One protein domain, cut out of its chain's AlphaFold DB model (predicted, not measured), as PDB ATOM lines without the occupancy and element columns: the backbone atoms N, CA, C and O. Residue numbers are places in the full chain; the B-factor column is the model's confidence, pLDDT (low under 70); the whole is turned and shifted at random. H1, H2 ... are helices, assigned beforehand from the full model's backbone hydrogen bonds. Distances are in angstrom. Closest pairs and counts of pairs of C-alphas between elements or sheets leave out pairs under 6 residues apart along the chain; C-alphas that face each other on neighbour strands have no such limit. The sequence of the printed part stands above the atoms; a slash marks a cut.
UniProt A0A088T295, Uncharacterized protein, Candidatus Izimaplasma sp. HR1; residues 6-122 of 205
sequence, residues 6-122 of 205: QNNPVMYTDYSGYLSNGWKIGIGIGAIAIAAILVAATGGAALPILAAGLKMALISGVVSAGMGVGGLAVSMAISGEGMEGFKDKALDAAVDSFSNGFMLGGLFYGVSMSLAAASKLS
ATOM      1  N   GLN A   6     309.596 154.194 253.018       57.28
ATOM      2  CA  GLN A   6     309.489 152.952 253.813       57.28
ATOM      3  C   GLN A   6     308.660 151.840 253.121       57.28
ATOM      4  O   GLN A   6     307.956 151.083 253.786       57.28
ATOM      5  N   ASN A   7     308.709 151.747 251.784       59.72
ATOM      6  CA  ASN A   7     307.887 150.842 250.964       59.72
ATOM      7  C   ASN A   7     306.365 151.119 250.987       59.72
ATOM      8  O   ASN A   7     305.586 150.271 250.552       59.72
ATOM      9  N   ASN A   8     305.918 152.299 251.426       56.12
ATOM     10  CA  ASN A   8     304.506 152.687 251.408       56.12
ATOM     11  C   ASN A   8     304.293 154.120 250.865       56.12
ATOM     12  O   ASN A   8     303.961 155.040 251.618       56.12
ATOM     13  N   PRO A   9     304.446 154.325 249.543       54.66
ATOM     14  CA  PRO A   9     304.331 155.640 248.903       54.66
ATOM     15  C   PRO A   9     302.887 156.158 248.794       54.66
ATOM     16  O   PRO A   9     302.679 157.301 248.407       54.66
ATOM     17  N   VAL A  10     301.886 155.325 249.107       58.19
ATOM     18  CA  VAL A  10     300.464 155.708 249.070       58.19
ATOM     19  C   VAL A  10     300.072 156.484 250.329       58.19
ATOM     20  O   VAL A  10     299.241 157.384 250.256       58.19
ATOM     21  N   MET A  11     300.685 156.158 251.473       48.69
ATOM     22  CA  MET A  11     300.391 156.787 252.769       48.69
ATOM     23  C   MET A  11     301.500 157.721 253.266       48.69
ATOM     24  O   MET A  11     301.242 158.545 254.142       48.69
ATOM     25  N   TYR A  12     302.720 157.607 252.729       41.47
ATOM     26  CA  TYR A  12     303.865 158.412 253.144       41.47
ATOM     27  C   TYR A  12     304.502 159.125 251.954       41.47
ATOM     28  O   TYR A  12     304.977 158.499 251.006       41.47
ATOM     29  N   THR A  13     304.572 160.446 252.038       47.69
ATOM     30  CA  THR A  13     305.396 161.296 251.172       47.69
ATOM     31  C   THR A  13     306.742 161.544 251.844       47.69
ATOM     32  O   THR A  13     306.792 162.096 252.943       47.69
ATOM     33  N   ASP A  14     307.835 161.154 251.186       51.97
ATOM     34  CA  ASP A  14     309.195 161.561 251.553       51.97
ATOM     35  C   ASP A  14     309.389 163.043 251.198       51.97
ATOM     36  O   ASP A  14     309.728 163.394 250.068       51.97
ATOM     37  N   TYR A  15     309.071 163.920 252.151       46.47
ATOM     38  CA  TYR A  15     309.156 165.372 251.977       46.47
ATOM     39  C   TYR A  15     310.591 165.907 252.134       46.47
ATOM     40  O   TYR A  15     310.903 166.980 251.620       46.47
ATOM     41  N   SER A  16     311.472 165.185 252.840       55.41
ATOM     42  CA  SER A  16     312.781 165.707 253.259       55.41
ATOM     43  C   SER A  16     313.960 165.207 252.432       55.41
ATOM     44  O   SER A  16     314.983 165.892 252.418       55.41
ATOM     45  N   GLY A  17     313.845 164.069 251.735       51.81
ATOM     46  CA  GLY A  17     314.845 163.600 250.776       51.81
ATOM     47  C   GLY A  17     316.291 163.768 251.255       51.81
ATOM     48  O   GLY A  17     317.076 164.396 250.561       51.81
ATOM     49  N   TYR A  18     316.633 163.283 252.455       54.22
ATOM     50  CA  TYR A  18     317.992 163.181 253.033       54.22
ATOM     51  C   TYR A  18     318.942 164.405 252.964       54.22
ATOM     52  O   TYR A  18     320.113 164.275 253.332       54.22
ATOM     53  N   LEU A  19     318.506 165.591 252.536       64.00
ATOM     54  CA  LEU A  19     319.374 166.762 252.436       64.00
ATOM     55  C   LEU A  19     319.322 167.536 253.754       64.00
ATOM     56  O   LEU A  19     318.260 168.021 254.142       64.00
ATOM     57  N   SER A  20     320.451 167.670 254.454       72.06
ATOM     58  CA  SER A  20     320.469 168.429 255.709       72.06
ATOM     59  C   SER A  20     320.110 169.902 255.469       72.06
ATOM     60  O   SER A  20     320.401 170.472 254.413       72.06
ATOM     61  N   ASN A  21     319.510 170.545 256.470       72.50
ATOM     62  CA  ASN A  21     319.091 171.949 256.400       72.50
ATOM     63  C   ASN A  21     320.240 172.905 256.035       72.50
ATOM     64  O   ASN A  21     320.024 173.875 255.303       72.50
ATOM     65  N   GLY A  22     321.472 172.581 256.446       70.38
ATOM     66  CA  GLY A  22     322.680 173.305 256.044       70.38
ATOM     67  C   GLY A  22     323.000 173.180 254.550       70.38
ATOM     68  O   GLY A  22     323.348 174.174 253.916       70.38
ATOM     69  N   TRP A  23     322.815 172.001 253.947       76.31
ATOM     70  CA  TRP A  23     322.996 171.819 252.502       76.31
ATOM     71  C   TRP A  23     321.940 172.563 251.686       76.31
ATOM     72  O   TRP A  23     322.278 173.172 250.674       76.31
ATOM     73  N   LYS A  24     320.685 172.578 252.142       76.00
ATOM     74  CA  LYS A  24     319.599 173.331 251.490       76.00
ATOM     75  C   LYS A  24     319.927 174.828 251.430       76.00
ATOM     76  O   LYS A  24     319.848 175.450 250.369       76.00
ATOM     77  N   ILE A  25     320.393 175.390 252.546       79.00
ATOM     78  CA  ILE A  25     320.847 176.786 252.617       79.00
ATOM     79  C   ILE A  25     322.079 177.005 251.735       79.00
ATOM     80  O   ILE A  25     322.107 177.949 250.945       79.00
ATOM     81  N   GLY A  26     323.061 176.105 251.803       76.81
ATOM     82  CA  GLY A  26     324.271 176.161 250.985       76.81
ATOM     83  C   GLY A  26     323.985 176.185 249.481       76.81
ATOM     84  O   GLY A  26     324.593 176.974 248.762       76.81
ATOM     85  N   ILE A  27     323.016 175.398 249.004       79.69
ATOM     86  CA  ILE A  27     322.570 175.413 247.601       79.69
ATOM     87  C   ILE A  27     321.953 176.767 247.237       79.69
ATOM     88  O   ILE A  27     322.291 177.327 246.193       79.69
ATOM     89  N   GLY A  28     321.095 177.319 248.101       79.44
ATOM     90  CA  GLY A  28     320.515 178.649 247.899       79.44
ATOM     91  C   GLY A  28     321.591 179.734 247.774       79.44
ATOM     92  O   GLY A  28     321.571 180.515 246.820       79.44
ATOM     93  N   ILE A  29     322.576 179.739 248.681       82.75
ATOM     94  CA  ILE A  29     323.716 180.672 248.645       82.75
ATOM     95  C   ILE A  29     324.548 180.459 247.376       82.75
ATOM     96  O   ILE A  29     324.871 181.425 246.683       82.75
ATOM     97  N   GLY A  30     324.872 179.208 247.047       77.94
ATOM     98  CA  GLY A  30     325.664 178.856 245.871       77.94
ATOM     99  C   GLY A  30     325.023 179.341 244.570       77.94
ATOM    100  O   GLY A  30     325.702 179.940 243.736       77.94
ATOM    101  N   ALA A  31     323.707 179.175 244.421       77.12
ATOM    102  CA  ALA A  31     322.972 179.659 243.254       77.12
ATOM    103  C   ALA A  31     323.019 181.194 243.120       77.12
ATOM    104  O   ALA A  31     323.238 181.713 242.022       77.12
ATOM    105  N   ILE A  32     322.873 181.928 244.230       79.19
ATOM    106  CA  ILE A  32     322.983 183.397 244.250       79.19
ATOM    107  C   ILE A  32     324.412 183.839 243.905       79.19
ATOM    108  O   ILE A  32     324.596 184.781 243.132       79.19
ATOM    109  N   ALA A  33     325.426 183.151 244.437       80.50
ATOM    110  CA  ALA A  33     326.829 183.449 244.169       80.50
ATOM    111  C   ALA A  33     327.192 183.239 242.691       80.50
ATOM    112  O   ALA A  33     327.802 184.119 242.083       80.50
ATOM    113  N   ILE A  34     326.759 182.127 242.087       81.75
ATOM    114  CA  ILE A  34     326.949 181.859 240.653       81.75
ATOM    115  C   ILE A  34     326.316 182.972 239.814       81.75
ATOM    116  O   ILE A  34     326.955 183.506 238.907       81.75
ATOM    117  N   ALA A  35     325.090 183.375 240.146       71.31
ATOM    118  CA  ALA A  35     324.428 184.463 239.443       71.31
ATOM    119  C   ALA A  35     325.189 185.786 239.575       71.31
ATOM    120  O   ALA A  35     325.385 186.478 238.581       71.31
ATOM    121  N   ALA A  36     325.679 186.126 240.768       73.31
ATOM    122  CA  ALA A  36     326.476 187.330 240.970       73.31
ATOM    123  C   ALA A  36     327.785 187.315 240.165       73.31
ATOM    124  O   ALA A  36     328.149 188.342 239.594       73.31
ATOM    125  N   ILE A  37     328.456 186.162 240.063       77.69
ATOM    126  CA  ILE A  37     329.652 185.984 239.224       77.69
ATOM    127  C   ILE A  37     329.310 186.217 237.748       77.69
ATOM    128  O   ILE A  37     330.023 186.947 237.062       77.69
ATOM    129  N   LEU A  38     328.200 185.658 237.257       75.25
ATOM    130  CA  LEU A  38     327.749 185.866 235.877       75.25
ATOM    131  C   LEU A  38     327.383 187.330 235.600       75.25
ATOM    132  O   LEU A  38     327.704 187.868 234.537       75.25
ATOM    133  N   VAL A  39     326.748 188.006 236.559       72.19
ATOM    134  CA  VAL A  39     326.456 189.438 236.441       72.19
ATOM    135  C   VAL A  39     327.747 190.259 236.426       72.19
ATOM    136  O   VAL A  39     327.884 191.145 235.585       72.19
ATOM    137  N   ALA A  40     328.724 189.936 237.276       75.50
ATOM    138  CA  ALA A  40     330.034 190.586 237.271       75.50
ATOM    139  C   ALA A  40     330.759 190.405 235.929       75.50
ATOM    140  O   ALA A  40     331.242 191.374 235.344       75.50
ATOM    141  N   ALA A  41     330.767 189.178 235.399       75.38
ATOM    142  CA  ALA A  41     331.399 188.839 234.124       75.38
ATOM    143  C   ALA A  41     330.768 189.569 232.924       75.38
ATOM    144  O   ALA A  41     331.429 189.792 231.914       75.38
ATOM    145  N   THR A  42     329.500 189.975 233.037       70.56
ATOM    146  CA  THR A  42     328.767 190.727 232.004       70.56
ATOM    147  C   THR A  42     328.770 192.245 232.244       70.56
ATOM    148  O   THR A  42     328.013 192.985 231.608       70.56
ATOM    149  N   GLY A  43     329.638 192.724 233.146       65.69
ATOM    150  CA  GLY A  43     329.845 194.144 233.444       65.69
ATOM    151  C   GLY A  43     328.816 194.758 234.400       65.69
ATOM    152  O   GLY A  43     328.697 195.979 234.463       65.69
ATOM    153  N   GLY A  44     328.027 193.941 235.102       66.75
ATOM    154  CA  GLY A  44     327.098 194.382 236.143       66.75
ATOM    155  C   GLY A  44     327.712 194.366 237.548       66.75
ATOM    156  O   GLY A  44     328.743 193.748 237.798       66.75
ATOM    157  N   ALA A  45     327.062 195.039 238.499       74.38
ATOM    158  CA  ALA A  45     327.525 195.087 239.884       74.38
ATOM    159  C   ALA A  45     327.136 193.804 240.643       74.38
ATOM    160  O   ALA A  45     325.958 193.561 240.897       74.38
ATOM    161  N   ALA A  46     328.124 193.001 241.045       71.94
ATOM    162  CA  ALA A  46     327.902 191.725 241.739       71.94
ATOM    163  C   ALA A  46     327.322 191.901 243.155       71.94
ATOM    164  O   ALA A  46     326.445 191.150 243.577       71.94
ATOM    165  N   LEU A  47     327.802 192.913 243.888       71.25
ATOM    166  CA  LEU A  47     327.437 193.161 245.287       71.25
ATOM    167  C   LEU A  47     325.927 193.415 245.482       71.25
ATOM    168  O   LEU A  47     325.327 192.746 246.325       71.25
ATOM    169  N   PRO A  48     325.270 194.289 244.692       71.00
ATOM    170  CA  PRO A  48     323.816 194.441 244.742       71.00
ATOM    171  C   PRO A  48     323.051 193.147 244.451       71.00
ATOM    172  O   PRO A  48     322.028 192.891 245.080       71.00
ATOM    173  N   ILE A  49     323.550 192.313 243.533       73.94
ATOM    174  CA  ILE A  49     322.896 191.053 243.155       73.94
ATOM    175  C   ILE A  49     322.977 190.028 244.281       73.94
ATOM    176  O   ILE A  49     321.978 189.362 244.545       73.94
ATOM    177  N   LEU A  50     324.120 189.937 244.965       71.81
ATOM    178  CA  LEU A  50     324.275 189.106 246.161       71.81
ATOM    179  C   LEU A  50     323.310 189.556 247.264       71.81
ATOM    180  O   LEU A  50     322.579 188.734 247.814       71.81
ATOM    181  N   ALA A  51     323.265 190.860 247.550       72.56
ATOM    182  CA  ALA A  51     322.415 191.416 248.599       72.56
ATOM    183  C   ALA A  51     320.919 191.215 248.306       72.56
ATOM    184  O   ALA A  51     320.158 190.814 249.187       72.56
ATOM    185  N   ALA A  52     320.491 191.461 247.065       73.44
ATOM    186  CA  ALA A  52     319.111 191.252 246.644       73.44
ATOM    187  C   ALA A  52     318.733 189.762 246.632       73.44
ATOM    188  O   ALA A  52     317.662 189.403 247.118       73.44
ATOM    189  N   GLY A  53     319.624 188.885 246.159       70.06
ATOM    190  CA  GLY A  53     319.391 187.442 246.149       70.06
ATOM    191  C   GLY A  53     319.263 186.857 247.550       70.06
ATOM    192  O   GLY A  53     318.343 186.085 247.812       70.06
ATOM    193  N   LEU A  54     320.127 187.281 248.476       78.44
ATOM    194  CA  LEU A  54     320.064 186.834 249.865       78.44
ATOM    195  C   LEU A  54     318.772 187.301 250.545       78.44
ATOM    196  O   LEU A  54     318.113 186.507 251.210       78.44
ATOM    197  N   LYS A  55     318.360 188.558 250.327       79.62
ATOM    198  CA  LYS A  55     317.069 189.071 250.818       79.62
ATOM    199  C   LYS A  55     315.895 188.240 250.297       79.62
ATOM    200  O   LYS A  55     315.025 187.869 251.076       79.62
ATOM    201  N   MET A  56     315.887 187.916 249.005       73.88
ATOM    202  CA  MET A  56     314.837 187.096 248.394       73.88
ATOM    203  C   MET A  56     314.780 185.680 248.974       73.88
ATOM    204  O   MET A  56     313.696 185.191 249.291       73.88
ATOM    205  N   ALA A  57     315.934 185.034 249.148       76.88
ATOM    206  CA  ALA A  57     316.012 183.704 249.741       76.88
ATOM    207  C   ALA A  57     315.536 183.701 251.202       76.88
ATOM    208  O   ALA A  57     314.739 182.847 251.581       76.88
ATOM    209  N   LEU A  58     315.940 184.697 251.999       79.50
ATOM    210  CA  LEU A  58     315.477 184.853 253.381       79.50
ATOM    211  C   LEU A  58     313.962 185.027 253.459       79.50
ATOM    212  O   LEU A  58     313.309 184.367 254.258       79.50
ATOM    213  N   ILE A  59     313.392 185.877 252.607       77.62
ATOM    214  CA  ILE A  59     311.948 186.116 252.580       77.62
ATOM    215  C   ILE A  59     311.191 184.844 252.205       77.62
ATOM    216  O   ILE A  59     310.227 184.484 252.875       77.62
ATOM    217  N   SER A  60     311.653 184.138 251.174       76.00
ATOM    218  CA  SER A  60     311.076 182.860 250.758       76.00
ATOM    219  C   SER A  60     311.124 181.823 251.885       76.00
ATOM    220  O   SER A  60     310.128 181.147 252.137       76.00
ATOM    221  N   GLY A  61     312.243 181.749 252.615       76.56
ATOM    222  CA  GLY A  61     312.385 180.890 253.790       76.56
ATOM    223  C   GLY A  61     311.457 181.280 254.945       76.56
ATOM    224  O   GLY A  61     310.833 180.427 255.565       76.56
ATOM    225  N   VAL A  62     311.320 182.572 255.251       79.75
ATOM    226  CA  VAL A  62     310.427 183.029 256.331       79.75
ATOM    227  C   VAL A  62     308.964 182.746 255.989       79.75
ATOM    228  O   VAL A  62     308.200 182.328 256.855       79.75
ATOM    229  N   VAL A  63     308.566 182.936 254.730       78.56
ATOM    230  CA  VAL A  63     307.206 182.618 254.276       78.56
ATOM    231  C   VAL A  63     306.931 181.122 254.362       78.56
ATOM    232  O   VAL A  63     305.868 180.742 254.847       78.56
ATOM    233  N   SER A  64     307.870 180.274 253.937       77.56
ATOM    234  CA  SER A  64     307.689 178.821 253.996       77.56
ATOM    235  C   SER A  64     307.666 178.285 255.429       77.56
ATOM    236  O   SER A  64     306.926 177.349 255.706       77.56
ATOM    237  N   ALA A  65     308.421 178.891 256.348       75.19
ATOM    238  CA  ALA A  65     308.384 178.568 257.776       75.19
ATOM    239  C   ALA A  65     307.173 179.161 258.520       75.19
ATOM    240  O   ALA A  65     306.870 178.751 259.639       75.19
ATOM    241  N   GLY A  66     306.481 180.125 257.909       78.19
ATOM    242  CA  GLY A  66     305.409 180.900 258.524       78.19
ATOM    243  C   GLY A  66     305.935 182.087 259.338       78.19
ATOM    244  O   GLY A  66     306.884 181.971 260.111       78.19
ATOM    245  N   MET A  67     305.279 183.246 259.215       72.94
ATOM    246  CA  MET A  67     305.769 184.525 259.763       72.94
ATOM    247  C   MET A  67     306.008 184.526 261.286       72.94
ATOM    248  O   MET A  67     306.873 185.253 261.755       72.94
ATOM    249  N   GLY A  68     305.291 183.700 262.061       66.81
ATOM    250  CA  GLY A  68     305.464 183.616 263.519       66.81
ATOM    251  C   GLY A  68     306.656 182.766 263.982       66.81
ATOM    252  O   GLY A  68     307.287 183.101 264.978       66.81
ATOM    253  N   VAL A  69     306.986 181.688 263.262       71.06
ATOM    254  CA  VAL A  69     308.070 180.747 263.629       71.06
ATOM    255  C   VAL A  69     309.337 181.003 262.805       71.06
ATOM    256  O   VAL A  69     310.439 180.638 263.211       71.06
ATOM    257  N   GLY A  70     309.202 181.703 261.677       73.06
ATOM    258  CA  GLY A  70     310.282 181.994 260.740       73.06
ATOM    259  C   GLY A  70     311.454 182.754 261.357       73.06
ATOM    260  O   GLY A  70     312.592 182.454 261.024       73.06
ATOM    261  N   GLY A  71     311.216 183.680 262.294       72.50
ATOM    262  CA  GLY A  71     312.298 184.408 262.973       72.50
ATOM    263  C   GLY A  71     313.211 183.492 263.798       72.50
ATOM    264  O   GLY A  71     314.431 183.566 263.683       72.50
ATOM    265  N   LEU A  72     312.622 182.573 264.569       74.75
ATOM    266  CA  LEU A  72     313.369 181.571 265.339       74.75
ATOM    267  C   LEU A  72     314.046 180.551 264.417       74.75
ATOM    268  O   LEU A  72     315.201 180.189 264.640       74.75
ATOM    269  N   ALA A  73     313.352 180.135 263.353       72.94
ATOM    270  CA  ALA A  73     313.893 179.216 262.362       72.94
ATOM    271  C   ALA A  73     315.131 179.794 261.657       72.94
ATOM    272  O   ALA A  73     316.100 179.070 261.461       72.94
ATOM    273  N   VAL A  74     315.138 181.097 261.345       78.00
ATOM    274  CA  VAL A  74     316.306 181.806 260.794       78.00
ATOM    275  C   VAL A  74     317.491 181.724 261.754       78.00
ATOM    276  O   VAL A  74     318.580 181.336 261.336       78.00
ATOM    277  N   SER A  75     317.295 182.066 263.031       76.12
ATOM    278  CA  SER A  75     318.376 182.040 264.024       76.12
ATOM    279  C   SER A  75     318.960 180.639 264.193       76.12
ATOM    280  O   SER A  75     320.175 180.483 264.139       76.12
ATOM    281  N   MET A  76     318.119 179.611 264.315       72.75
ATOM    282  CA  MET A  76     318.585 178.225 264.445       72.75
ATOM    283  C   MET A  76     319.282 177.723 263.180       72.75
ATOM    284  O   MET A  76     320.334 177.088 263.253       72.75
ATOM    285  N   ALA A  77     318.738 178.062 262.011       69.94
ATOM    286  CA  ALA A  77     319.331 177.720 260.728       69.94
ATOM    287  C   ALA A  77     320.722 178.344 260.530       69.94
ATOM    288  O   ALA A  77     321.595 177.707 259.942       69.94
ATOM    289  N   ILE A  78     320.933 179.575 261.010       69.00
ATOM    290  CA  ILE A  78     322.218 180.284 260.904       69.00
ATOM    291  C   ILE A  78     323.216 179.789 261.953       69.00
ATOM    292  O   ILE A  78     324.378 179.567 261.622       69.00
ATOM    293  N   SER A  79     322.780 179.616 263.202       68.56
ATOM    294  CA  SER A  79     323.668 179.227 264.302       68.56
ATOM    295  C   SER A  79     324.151 177.781 264.193       68.56
ATOM    296  O   SER A  79     325.131 177.420 264.839       68.56
ATOM    297  N   GLY A  80     323.479 176.937 263.400       58.38
ATOM    298  CA  GLY A  80     323.821 175.517 263.278       58.38
ATOM    299  C   GLY A  80     323.644 174.739 264.585       58.38
ATOM    300  O   GLY A  80     324.041 173.578 264.661       58.38
ATOM    301  N   GLU A  81     323.049 175.371 265.605       58.31
ATOM    302  CA  GLU A  81     322.633 174.730 266.841       58.31
ATOM    303  C   GLU A  81     321.579 173.701 266.462       58.31
ATOM    304  O   GLU A  81     320.467 174.027 266.040       58.31
ATOM    305  N   GLY A  82     321.993 172.439 266.512       51.38
ATOM    306  CA  GLY A  82     321.154 171.327 266.130       51.38
ATOM    307  C   GLY A  82     319.831 171.365 266.884       51.38
ATOM    308  O   GLY A  82     319.756 171.682 268.073       51.38
ATOM    309  N   MET A  83     318.800 170.893 266.192       49.56
ATOM    310  CA  MET A  83     317.524 170.428 266.742       49.56
ATOM    311  C   MET A  83     317.671 169.489 267.963       49.56
ATOM    312  O   MET A  83     316.683 169.152 268.606       49.56
ATOM    313  N   GLU A  84     318.892 169.058 268.293       47.31
ATOM    314  CA  GLU A  84     319.258 168.182 269.407       47.31
ATOM    315  C   GLU A  84     318.987 168.782 270.801       47.31
ATOM    316  O   GLU A  84     318.988 168.040 271.782       47.31
ATOM    317  N   GLY A  85     318.695 170.085 270.913       47.88
ATOM    318  CA  GLY A  85     318.362 170.736 272.190       47.88
ATOM    319  C   GLY A  85     316.901 171.173 272.370       47.88
ATOM    320  O   GLY A  85     316.441 171.306 273.506       47.88
ATOM    321  N   PHE A  86     316.150 171.389 271.284       53.34
ATOM    322  CA  PHE A  86     314.828 172.025 271.331       53.34
ATOM    323  C   PHE A  86     313.739 171.023 270.931       53.34
ATOM    324  O   PHE A  86     313.549 170.699 269.766       53.34
ATOM    325  N   LYS A  87     313.033 170.501 271.938       50.47
ATOM    326  CA  LYS A  87     312.143 169.324 271.874       50.47
ATOM    327  C   LYS A  87     310.899 169.449 270.982       50.47
ATOM    328  O   LYS A  87     310.068 168.540 271.001       50.47
ATOM    329  N   ASP A  88     310.726 170.538 270.240       67.62
ATOM    330  CA  ASP A  88     309.457 170.812 269.578       67.62
ATOM    331  C   ASP A  88     309.481 170.429 268.095       67.62
ATOM    332  O   ASP A  88     310.160 171.050 267.277       67.62
ATOM    333  N   LYS A  89     308.693 169.409 267.733       69.31
ATOM    334  CA  LYS A  89     308.531 168.950 266.340       69.31
ATOM    335  C   LYS A  89     308.057 170.074 265.413       69.31
ATOM    336  O   LYS A  89     308.341 170.044 264.220       69.31
ATOM    337  N   ALA A  90     307.338 171.057 265.959       70.94
ATOM    338  CA  ALA A  90     306.895 172.234 265.220       70.94
ATOM    339  C   ALA A  90     308.067 173.123 264.776       70.94
ATOM    340  O   ALA A  90     308.040 173.671 263.677       70.94
ATOM    341  N   LEU A  91     309.105 173.244 265.607       75.19
ATOM    342  CA  LEU A  91     310.267 174.075 265.308       75.19
ATOM    343  C   LEU A  91     311.198 173.397 264.306       75.19
ATOM    344  O   LEU A  91     311.666 174.047 263.380       75.19
ATOM    345  N   ASP A  92     311.387 172.084 264.439       77.25
ATOM    346  CA  ASP A  92     312.098 171.284 263.442       77.25
ATOM    347  C   ASP A  92     311.441 171.398 262.053       77.25
ATOM    348  O   ASP A  92     312.079 171.781 261.071       77.25
ATOM    349  N   ALA A  93     310.119 171.208 261.989       78.62
ATOM    350  CA  ALA A  93     309.361 171.387 260.754       78.62
ATOM    351  C   ALA A  93     309.472 172.816 260.187       78.62
ATOM    352  O   ALA A  93     309.511 172.992 258.967       78.62
ATOM    353  N   ALA A  94     309.549 173.839 261.045       80.81
ATOM    354  CA  ALA A  94     309.739 175.224 260.622       80.81
ATOM    355  C   ALA A  94     311.151 175.483 260.073       80.81
ATOM    356  O   ALA A  94     311.277 176.177 259.068       80.81
ATOM    357  N   VAL A  95     312.201 174.914 260.676       79.25
ATOM    358  CA  VAL A  95     313.584 175.014 260.172       79.25
ATOM    359  C   VAL A  95     313.725 174.278 258.843       79.25
ATOM    360  O   VAL A  95     314.280 174.835 257.898       79.25
ATOM    361  N   ASP A  96     313.168 173.071 258.720       83.25
ATOM    362  CA  ASP A  96     313.155 172.341 257.448       83.25
ATOM    363  C   ASP A  96     312.406 173.119 256.356       83.25
ATOM    364  O   ASP A  96     312.899 173.283 255.234       83.25
ATOM    365  N   SER A  97     311.246 173.683 256.706       79.62
ATOM    366  CA  SER A  97     310.455 174.515 255.797       79.62
ATOM    367  C   SER A  97     311.192 175.797 255.419       79.62
ATOM    368  O   SER A  97     311.204 176.152 254.239       79.62
ATOM    369  N   PHE A  98     311.857 176.462 256.370       85.19
ATOM    370  CA  PHE A  98     312.705 177.630 256.123       85.19
ATOM    371  C   PHE A  98     313.812 177.295 255.131       85.19
ATOM    372  O   PHE A  98     313.946 177.958 254.105       85.19
ATOM    373  N   SER A  99     314.578 176.241 255.403       83.38
ATOM    374  CA  SER A  99     315.693 175.803 254.569       83.38
ATOM    375  C   SER A  99     315.243 175.431 253.156       83.38
ATOM    376  O   SER A  99     315.899 175.814 252.186       83.38
ATOM    377  N   ASN A 100     314.099 174.755 253.015       81.19
ATOM    378  CA  ASN A 100     313.488 174.469 251.715       81.19
ATOM    379  C   ASN A 100     313.083 175.756 250.973       81.19
ATOM    380  O   ASN A 100     313.397 175.914 249.791       81.19
ATOM    381  N   GLY A 101     312.432 176.702 251.658       76.25
ATOM    382  CA  GLY A 101     312.038 177.982 251.065       76.25
ATOM    383  C   GLY A 101     313.231 178.854 250.693       76.25
ATOM    384  O   GLY A 101     313.230 179.466 249.623       76.25
ATOM    385  N   PHE A 102     314.278 178.865 251.514       84.50
ATOM    386  CA  PHE A 102     315.528 179.565 251.243       84.50
ATOM    387  C   PHE A 102     316.234 178.983 250.019       84.50
ATOM    388  O   PHE A 102     316.638 179.729 249.125       84.50
ATOM    389  N   MET A 103     316.341 177.653 249.946       84.06
ATOM    390  CA  MET A 103     316.936 176.950 248.812       84.06
ATOM    391  C   MET A 103     316.209 177.289 247.510       84.06
ATOM    392  O   MET A 103     316.842 177.704 246.539       84.06
ATOM    393  N   LEU A 104     314.880 177.150 247.498       78.00
ATOM    394  CA  LEU A 104     314.067 177.457 246.324       78.00
ATOM    395  C   LEU A 104     314.165 178.938 245.952       78.00
ATOM    396  O   LEU A 104     314.394 179.251 244.787       78.00
ATOM    397  N   GLY A 105     314.067 179.849 246.922       73.38
ATOM    398  CA  GLY A 105     314.184 181.289 246.684       73.38
ATOM    399  C   GLY A 105     315.539 181.679 246.087       73.38
ATOM    400  O   GLY A 105     315.593 182.416 245.099       73.38
ATOM    401  N   GLY A 106     316.630 181.131 246.630       72.50
ATOM    402  CA  GLY A 106     317.984 181.337 246.117       72.50
ATOM    403  C   GLY A 106     318.187 180.747 244.722       72.50
ATOM    404  O   GLY A 106     318.775 181.402 243.862       72.50
ATOM    405  N   LEU A 107     317.640 179.557 244.455       75.88
ATOM    406  CA  LEU A 107     317.706 178.918 243.140       75.88
ATOM    407  C   LEU A 107     316.921 179.703 242.085       75.88
ATOM    408  O   LEU A 107     317.462 180.003 241.022       75.88
ATOM    409  N   PHE A 108     315.673 180.081 242.374       75.25
ATOM    410  CA  PHE A 108     314.847 180.866 241.455       75.25
ATOM    411  C   PHE A 108     315.493 182.210 241.124       75.25
ATOM    412  O   PHE A 108     315.560 182.591 239.952       75.25
ATOM    413  N   TYR A 109     316.009 182.914 242.136       77.25
ATOM    414  CA  TYR A 109     316.742 184.155 241.920       77.25
ATOM    415  C   TYR A 109     318.011 183.919 241.093       77.25
ATOM    416  O   TYR A 109     318.250 184.620 240.108       77.25
ATOM    417  N   GLY A 110     318.792 182.901 241.459       70.00
ATOM    418  CA  GLY A 110     320.039 182.548 240.795       70.00
ATOM    419  C   GLY A 110     319.841 182.236 239.313       70.00
ATOM    420  O   GLY A 110     320.508 182.821 238.460       70.00
ATOM    421  N   VAL A 111     318.869 181.385 238.978       71.50
ATOM    422  CA  VAL A 111     318.517 181.051 237.588       71.50
ATOM    423  C   VAL A 111     318.039 182.289 236.834       71.50
ATOM    424  O   VAL A 111     318.507 182.550 235.725       71.50
ATOM    425  N   SER A 112     317.163 183.095 237.439       65.69
ATOM    426  CA  SER A 112     316.614 184.294 236.795       65.69
ATOM    427  C   SER A 112     317.694 185.323 236.461       65.69
ATOM    428  O   SER A 112     317.705 185.882 235.365       65.69
ATOM    429  N   MET A 113     318.630 185.554 237.384       68.00
ATOM    430  CA  MET A 113     319.729 186.500 237.187       68.00
ATOM    431  C   MET A 113     320.816 185.955 236.268       68.00
ATOM    432  O   MET A 113     321.358 186.706 235.463       68.00
ATOM    433  N   SER A 114     321.087 184.651 236.313       68.56
ATOM    434  CA  SER A 114     321.980 183.993 235.351       68.56
ATOM    435  C   SER A 114     321.441 184.134 233.930       68.56
ATOM    436  O   SER A 114     322.185 184.463 233.007       68.56
ATOM    437  N   LEU A 115     320.129 183.959 233.761       66.25
ATOM    438  CA  LEU A 115     319.466 184.143 232.481       66.25
ATOM    439  C   LEU A 115     319.511 185.611 232.038       66.25
ATOM    440  O   LEU A 115     319.820 185.887 230.882       66.25
ATOM    441  N   ALA A 116     319.290 186.558 232.955       64.31
ATOM    442  CA  ALA A 116     319.438 187.985 232.680       64.31
ATOM    443  C   ALA A 116     320.877 188.379 232.299       64.31
ATOM    444  O   ALA A 116     321.067 189.216 231.415       64.31
ATOM    445  N   ALA A 117     321.890 187.763 232.906       66.00
ATOM    446  CA  ALA A 117     323.291 187.957 232.543       66.00
ATOM    447  C   ALA A 117     323.598 187.379 231.159       66.00
ATOM    448  O   ALA A 117     324.135 188.087 230.309       66.00
ATOM    449  N   ALA A 118     323.176 186.143 230.875       65.12
ATOM    450  CA  ALA A 118     323.333 185.527 229.555       65.12
ATOM    451  C   ALA A 118     322.700 186.380 228.443       65.12
ATOM    452  O   ALA A 118     323.229 186.491 227.340       65.12
ATOM    453  N   SER A 119     321.607 187.058 228.776       61.47
ATOM    454  CA  SER A 119     320.888 187.972 227.901       61.47
ATOM    455  C   SER A 119     321.705 189.187 227.420       61.47
ATOM    456  O   SER A 119     321.407 189.756 226.369       61.47
ATOM    457  N   LYS A 120     322.782 189.551 228.137       61.94
ATOM    458  CA  LYS A 120     323.745 190.586 227.725       61.94
ATOM    459  C   LYS A 120     324.806 190.107 226.734       61.94
ATOM    460  O   LYS A 120     325.527 190.939 226.185       61.94
ATOM    461  N   LEU A 121     324.912 188.811 226.458       64.19
ATOM    462  CA  LEU A 121     325.886 188.304 225.493       64.19
ATOM    463  C   LEU A 121     325.425 188.602 224.058       64.19
ATOM    464  O   LEU A 121     324.275 188.357 223.687       64.19
ATOM    465  N   SER A 122     326.330 189.117 223.221       56.97
ATOM    466  CA  SER A 122     326.080 189.480 221.812       56.97
ATOM    467  C   SER A 122     325.505 188.330 220.976       56.97
ATOM    468  O   SER A 122     324.691 188.577 220.093       56.97
TER     469      SER A 122
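This is residues 6 to 122 of the 205 residues of an uncharacterized protein of Candidatus Izimaplasma sp. HR1 (UniProt A0A088T295). Three long helices, H1, H2 and H4, make an elongated up-and-down bundle, each running against the one before it; the short H3 crosses one end, and residues 7 to 13 stick out as a free tail. The printed part has 117 residues with four named helices, H1 to H4 in order, and is all helix. It is only just loose, close to compact, with a radius of gyration of the C-alphas of 16.3 A and spans of 53 by 33 by 20 A.

H1, residues 21 to 41, begins at C-alpha 21 (319.091, 171.949, 256.400) and is 30.5 A long. H2, residues 46 to 65, measures 28.5 A, and H3 is residues 70 to 79. H4, residues 89 to 118, measures 43.0 A and ends at C-alpha 118 (323.333, 185.527, 229.555).

H1 and H2 form a helical hairpin, at a shallow tilt of 28 degrees; their closest C-alphas, Ala 36 and Ala 46, are 4.7 A apart. H4 touches H1 the same way, closest at the C-alphas of Gly 28 and Met 103, 4.1 A. H4 touches H2 opposite ways, closest at the C-alphas of Gly 61 and Gly 101, 4.0 A. H3 touches H4 about perpendicular, at 81 degrees, with H4 residues 91 to 99 alone; the closest C-alphas, Ala 73 and Val 95, are 4.7 A apart. In H1, H2, H3 and H4 every O i to N i+4 pair is within hydrogen-bond range.

The C-alphas farthest apart, Lys 87 and Ser 122, are 55.7 A apart. The printed part has no cut and no long link. Mean pLDDT of the printed part is 70.1; residues 6 to 19, 77 to 89 and 112 to 122 are among those under 70.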